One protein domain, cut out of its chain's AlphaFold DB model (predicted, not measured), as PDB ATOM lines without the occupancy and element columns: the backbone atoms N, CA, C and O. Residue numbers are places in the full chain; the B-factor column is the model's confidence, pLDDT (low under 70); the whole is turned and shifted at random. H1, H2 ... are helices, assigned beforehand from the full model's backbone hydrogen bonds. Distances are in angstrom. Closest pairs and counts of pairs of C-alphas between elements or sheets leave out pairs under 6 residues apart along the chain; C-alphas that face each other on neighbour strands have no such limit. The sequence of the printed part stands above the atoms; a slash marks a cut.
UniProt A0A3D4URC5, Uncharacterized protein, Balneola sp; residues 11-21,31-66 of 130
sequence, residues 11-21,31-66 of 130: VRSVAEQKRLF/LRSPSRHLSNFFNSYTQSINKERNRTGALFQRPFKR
ATOM      1  N   VAL A  11     -50.622  56.371  15.657       90.06
ATOM      2  CA  VAL A  11     -49.220  56.433  15.245       90.06
ATOM      3  C   VAL A  11     -48.425  57.152  16.328       90.06
ATOM      4  O   VAL A  11     -48.761  58.269  16.708       90.06
ATOM      5  N   ARG A  12     -47.340  56.529  16.795       88.56
ATOM      6  CA  ARG A  12     -46.380  57.173  17.704       88.56
ATOM      7  C   ARG A  12     -45.797  58.439  17.074       88.56
ATOM      8  O   ARG A  12     -45.502  58.462  15.879       88.56
ATOM      9  N   SER A  13     -45.553  59.467  17.874       90.06
ATOM     10  CA  SER A  13     -44.856  60.675  17.433       90.06
ATOM     11  C   SER A  13     -43.452  60.358  16.911       90.06
ATOM     12  O   SER A  13     -42.843  59.337  17.242       90.06
ATOM     13  N   VAL A  14     -42.893  61.264  16.106       88.31
ATOM     14  CA  VAL A  14     -41.516  61.123  15.601       88.31
ATOM     15  C   VAL A  14     -40.512  61.018  16.754       88.31
ATOM     16  O   VAL A  14     -39.553  60.254  16.659       88.31
ATOM     17  N   ALA A  15     -40.731  61.752  17.848       89.56
ATOM     18  CA  ALA A  15     -39.870  61.707  19.026       89.56
ATOM     19  C   ALA A  15     -39.893  60.325  19.698       89.56
ATOM     20  O   ALA A  15     -38.834  59.769  19.984       89.56
ATOM     21  N   GLU A  16     -41.079  59.744  19.893       89.56
ATOM     22  CA  GLU A  16     -41.228  58.389  20.440       89.56
ATOM     23  C   GLU A  16     -40.589  57.337  19.530       89.56
ATOM     24  O   GLU A  16     -39.867  56.468  20.011       89.56
ATOM     25  N   GLN A  17     -40.795  57.435  18.211       86.62
ATOM     26  CA  GLN A  17     -40.183  56.509  17.254       86.62
ATOM     27  C   GLN A  17     -38.648  56.572  17.297       86.62
ATOM     28  O   GLN A  17     -37.992  55.533  17.270       86.62
ATOM     29  N   LYS A  18     -38.066  57.777  17.403       85.62
ATOM     30  CA  LYS A  18     -36.609  57.951  17.536       85.62
ATOM     31  C   LYS A  18     -36.067  57.280  18.794       85.62
ATOM     32  O   LYS A  18     -35.058  56.592  18.697       85.62
ATOM     33  N   ARG A  19     -36.734  57.459  19.941       86.50
ATOM     34  CA  ARG A  19     -36.334  56.821  21.208       86.50
ATOM     35  C   ARG A  19     -36.305  55.300  21.063       86.50
ATOM     36  O   ARG A  19     -35.263  54.691  21.268       86.50
ATOM     37  N   LEU A  20     -37.391  54.718  20.549       83.38
ATOM     38  CA  LEU A  20     -37.483  53.272  20.322       83.38
ATOM     39  C   LEU A  20     -36.395  52.740  19.377       83.38
ATOM     40  O   LEU A  20     -35.873  51.651  19.593       83.38
ATOM     41  N   PHE A  21     -36.017  53.493  18.339       82.62
ATOM     42  CA  PHE A  21     -34.931  53.085  17.444       82.62
ATOM     43  C   PHE A  21     -33.549  53.146  18.081       82.62
ATOM     44  O   PHE A  21     -32.695  52.320  17.748       82.62
ATOM     45  N   LEU A  31     -36.497  56.095   9.848       82.62
ATOM     46  CA  LEU A  31     -37.882  56.518  10.033       82.62
ATOM     47  C   LEU A  31     -38.590  56.569   8.684       82.62
ATOM     48  O   LEU A  31     -38.137  57.223   7.745       82.62
ATOM     49  N   ARG A  32     -39.728  55.885   8.595       84.50
ATOM     50  CA  ARG A  32     -40.608  55.935   7.429       84.50
ATOM     51  C   ARG A  32     -41.955  56.494   7.845       84.50
ATOM     52  O   ARG A  32     -42.394  56.309   8.978       84.50
ATOM     53  N   SER A  33     -42.627  57.153   6.906       87.81
ATOM     54  CA  SER A  33     -43.988  57.616   7.149       87.81
ATOM     55  C   SER A  33     -44.921  56.427   7.429       87.81
ATOM     56  O   SER A  33     -44.728  55.347   6.856       87.81
ATOM     57  N   PRO A  34     -45.974  56.606   8.243       87.69
ATOM     58  CA  PRO A  34     -46.971  55.560   8.492       87.69
ATOM     59  C   PRO A  34     -47.569  54.999   7.199       87.69
ATOM     60  O   PRO A  34     -47.700  53.788   7.036       87.69
ATOM     61  N   SER A  35     -47.819  55.873   6.218       88.75
ATOM     62  CA  SER A  35     -48.288  55.483   4.886       88.75
ATOM     63  C   SER A  35     -47.337  54.516   4.178       88.75
ATOM     64  O   SER A  35     -47.792  53.638   3.447       88.75
ATOM     65  N   ARG A  36     -46.017  54.641   4.383       90.56
ATOM     66  CA  ARG A  36     -45.044  53.712   3.800       90.56
ATOM     67  C   ARG A  36     -45.070  52.351   4.493       90.56
ATOM     68  O   ARG A  36     -44.945  51.348   3.800       90.56
ATOM     69  N   HIS A  37     -45.265  52.305   5.812       90.12
ATOM     70  CA  HIS A  37     -45.437  51.040   6.536       90.12
ATOM     71  C   HIS A  37     -46.692  50.295   6.069       90.12
ATOM     72  O   HIS A  37     -46.592  49.131   5.686       90.12
ATOM     73  N   LEU A  38     -47.833  50.986   5.974       91.44
ATOM     74  CA  LEU A  38     -49.073  50.409   5.442       91.44
ATOM     75  C   LEU A  38     -48.920  49.953   3.985       91.44
ATOM     76  O   LEU A  38     -49.356  48.865   3.629       91.44
ATOM     77  N   SER A  39     -48.242  50.744   3.145       91.88
ATOM     78  CA  SER A  39     -47.952  50.353   1.759       91.88
ATOM     79  C   SER A  39     -47.139  49.057   1.690       91.88
ATOM     80  O   SER A  39     -47.493  48.148   0.943       91.88
ATOM     81  N   ASN A  40     -46.086  48.928   2.504       93.38
ATOM     82  CA  ASN A  40     -45.288  47.703   2.566       93.38
ATOM     83  C   ASN A  40     -46.129  46.503   3.037       93.38
ATOM     84  O   ASN A  40     -46.046  45.441   2.422       93.38
ATOM     85  N   PHE A  41     -46.961  46.684   4.068       93.31
ATOM     86  CA  PHE A  41     -47.866  45.649   4.575       93.31
ATOM     87  C   PHE A  41     -48.847  45.169   3.494       93.31
ATOM     88  O   PHE A  41     -48.878  43.983   3.166       93.31
ATOM     89  N   PHE A  42     -49.575  46.087   2.853       94.56
ATOM     90  CA  PHE A  42     -50.528  45.743   1.793       94.56
ATOM     91  C   PHE A  42     -49.857  45.115   0.570       94.56
ATOM     92  O   PHE A  42     -50.422  44.206  -0.042       94.56
ATOM     93  N   ASN A  43     -48.651  45.559   0.205       95.06
ATOM     94  CA  ASN A  43     -47.900  44.955  -0.895       95.06
ATOM     95  C   ASN A  43     -47.460  43.528  -0.552       95.06
ATOM     96  O   ASN A  43     -47.623  42.641  -1.386       95.06
ATOM     97  N   SER A  44     -46.953  43.296   0.662       97.00
ATOM     98  CA  SER A  44     -46.563  41.960   1.124       97.00
ATOM     99  C   SER A  44     -47.762  41.009   1.150       97.00
ATOM    100  O   SER A  44     -47.691  39.922   0.578       97.00
ATOM    101  N   TYR A  45     -48.898  41.462   1.687       96.25
ATOM    102  CA  TYR A  45     -50.140  40.692   1.676       96.25
ATOM    103  C   TYR A  45     -50.619  40.390   0.247       96.25
ATOM    104  O   TYR A  45     -50.927  39.248  -0.082       96.25
ATOM    105  N   THR A  46     -50.608  41.389  -0.645       97.06
ATOM    106  CA  THR A  46     -50.978  41.201  -2.060       97.06
ATOM    107  C   THR A  46     -50.092  40.155  -2.737       97.06
ATOM    108  O   THR A  46     -50.608  39.289  -3.437       97.06
ATOM    109  N   GLN A  47     -48.773  40.212  -2.524       97.75
ATOM    110  CA  GLN A  47     -47.826  39.244  -3.086       97.75
ATOM    111  C   GLN A  47     -48.075  37.829  -2.554       97.75
ATOM    112  O   GLN A  47     -48.055  36.882  -3.336       97.75
ATOM    113  N   SER A  48     -48.352  37.690  -1.255       98.06
ATOM    114  CA  SER A  48     -48.672  36.401  -0.635       98.06
ATOM    115  C   SER A  48     -49.933  35.779  -1.240       98.06
ATOM    116  O   SER A  48     -49.870  34.647  -1.713       98.06
ATOM    117  N   ILE A  49     -51.031  36.536  -1.337       97.69
ATOM    118  CA  ILE A  49     -52.283  36.058  -1.947       97.69
ATOM    119  C   ILE A  49     -52.103  35.758  -3.438       97.69
ATOM    120  O   ILE A  49     -52.625  34.768  -3.939       97.69
ATOM    121  N   ASN A  50     -51.363  36.596  -4.167       98.25
ATOM    122  CA  ASN A  50     -51.061  36.362  -5.579       98.25
ATOM    123  C   ASN A  50     -50.304  35.047  -5.783       98.25
ATOM    124  O   ASN A  50     -50.666  34.271  -6.664       98.25
ATOM    125  N   LYS A  51     -49.312  34.766  -4.931       98.06
ATOM    126  CA  LYS A  51     -48.565  33.506  -4.955       98.06
ATOM    127  C   LYS A  51     -49.456  32.309  -4.614       98.06
ATOM    128  O   LYS A  51     -49.424  31.319  -5.331       98.06
ATOM    129  N   GLU A  52     -50.255  32.403  -3.551       98.25
ATOM    130  CA  GLU A  52     -51.153  31.325  -3.108       98.25
ATOM    131  C   GLU A  52     -52.225  30.993  -4.157       98.25
ATOM    132  O   GLU A  52     -52.550  29.833  -4.382       98.25
ATOM    133  N   ARG A  53     -52.775  32.018  -4.817       97.75
ATOM    134  CA  ARG A  53     -53.905  31.890  -5.749       97.75
ATOM    135  C   ARG A  53     -53.492  31.876  -7.220       97.75
ATOM    136  O   ARG A  53     -54.363  31.976  -8.077       97.75
ATOM    137  N   ASN A  54     -52.191  31.790  -7.505       97.56
ATOM    138  CA  ASN A  54     -51.621  31.876  -8.853       97.56
ATOM    139  C   ASN A  54     -52.188  33.055  -9.676       97.56
ATOM    140  O   ASN A  54     -52.582  32.915 -10.833       97.56
ATOM    141  N   ARG A  55     -52.285  34.225  -9.040       97.25
ATOM    142  CA  ARG A  55     -52.844  35.460  -9.601       97.25
ATOM    143  C   ARG A  55     -51.752  36.513  -9.759       97.25
ATOM    144  O   ARG A  55     -50.746  36.496  -9.056       97.25
ATOM    145  N   THR A  56     -51.981  37.490 -10.630       95.75
ATOM    146  CA  THR A  56     -51.155  38.697 -10.758       95.75
ATOM    147  C   THR A  56     -51.997  39.966 -10.588       95.75
ATOM    148  O   THR A  56     -53.228  39.930 -10.566       95.75
ATOM    149  N   GLY A  57     -51.331  41.113 -10.431       94.88
ATOM    150  CA  GLY A  57     -51.992  42.415 -10.314       94.88
ATOM    151  C   GLY A  57     -52.312  42.849  -8.879       94.88
ATOM    152  O   GLY A  57     -51.859  42.252  -7.898       94.88
ATOM    153  N   ALA A  58     -53.046  43.957  -8.765       94.19
ATOM    154  CA  ALA A  58     -53.389  44.572  -7.486       94.19
ATOM    155  C   ALA A  58     -54.503  43.801  -6.752       94.19
ATOM    156  O   ALA A  58     -55.395  43.223  -7.370       94.19
ATOM    157  N   LEU A  59     -54.466  43.812  -5.416       94.31
ATOM    158  CA  LEU A  59     -55.558  43.308  -4.570       94.31
ATOM    159  C   LEU A  59     -56.374  44.441  -3.937       94.31
ATOM    160  O   LEU A  59     -57.590  44.342  -3.841       94.31
ATOM    161  N   PHE A  60     -55.707  45.516  -3.518       93.50
ATOM    162  CA  PHE A  60     -56.344  46.651  -2.853       93.50
ATOM    163  C   PHE A  60     -56.587  47.808  -3.822       93.50
ATOM    164  O   PHE A  60     -55.720  48.134  -4.639       93.50
ATOM    165  N   GLN A  61     -57.730  48.480  -3.671       91.12
ATOM    166  CA  GLN A  61     -58.002  49.748  -4.346       91.12
ATOM    167  C   GLN A  61     -57.031  50.833  -3.856       91.12
ATOM    168  O   GLN A  61     -56.693  50.905  -2.673       91.12
ATOM    169  N   ARG A  62     -56.579  51.693  -4.776       86.31
ATOM    170  CA  ARG A  62     -55.666  52.806  -4.487       86.31
ATOM    171  C   ARG A  62     -56.293  54.146  -4.902       86.31
ATOM    172  O   ARG A  62     -56.956  54.178  -5.937       86.31
ATOM    173  N   PRO A  63     -56.042  55.242  -4.158       86.50
ATOM    174  CA  PRO A  63     -55.424  55.281  -2.827       86.50
ATOM    175  C   PRO A  63     -56.395  54.795  -1.734       86.50
ATOM    176  O   PRO A  63     -57.610  54.841  -1.912       86.50
ATOM    177  N   PHE A  64     -55.871  54.363  -0.583       85.69
ATOM    178  CA  PHE A  64     -56.722  54.154   0.592       85.69
ATOM    179  C   PHE A  64     -57.178  55.509   1.148       85.69
ATOM    180  O   PHE A  64     -56.427  56.489   1.135       85.69
ATOM    181  N   LYS A  65     -58.415  55.570   1.646       89.88
ATOM    182  CA  LYS A  65     -58.945  56.764   2.312       89.88
ATOM    183  C   LYS A  65     -58.413  56.822   3.742       89.88
ATOM    184  O   LYS A  65     -58.359  55.803   4.422       89.88
ATOM    185  N   ARG A  66     -58.034  58.015   4.197       91.75
ATOM    186  CA  ARG A  66     -57.623  58.277   5.583       91.75
ATOM    187  C   ARG A  66     -58.206  59.603   6.045       91.75
ATOM    188  O   ARG A  66     -58.251  60.549   5.261       91.75
TER     189      ARG A  66
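Overview. This is residues 11 to 21 and 31 to 66 of the 130 residues of an uncharacterized protein of Balneola sp (UniProt A0A3D4URC5). One long helix, H2, makes most of the length; a short helix, H1, sits off its first end, and an unnamed tail, residues 53 to 66, folds back from its last end. Of the 47 residues printed, 27 are in the two named helices, H1 then H2; the class is all helix, with no named strand. The whole is flat and only just loose, close to extended, with a radius of gyration of the C-alphas of 14.3 A and spans of 42 by 23 by 11 A.

Along the chain. Find C-alpha 14 at (-41.516, 61.123, 15.601); from there H1, residues 14 to 21, runs 10.6 A. H2, residues 34 to 52, runs 27.2 A to C-alpha 52 at (-51.153, 31.325, -3.108).

Arrangement. H1 and H2 are apart. In both, every O i to N i+4 pair is within hydrogen-bond range.

Size, cuts and confidence. The C-alphas farthest apart, of Ala 15 and Asn 54, are 42.5 A apart. Residues 22 to 30 are not printed; C-alphas 21 and 31 are 8.7 A apart across this cut, in the link from H1 to H2. No printed residue has a pLDDT under 70.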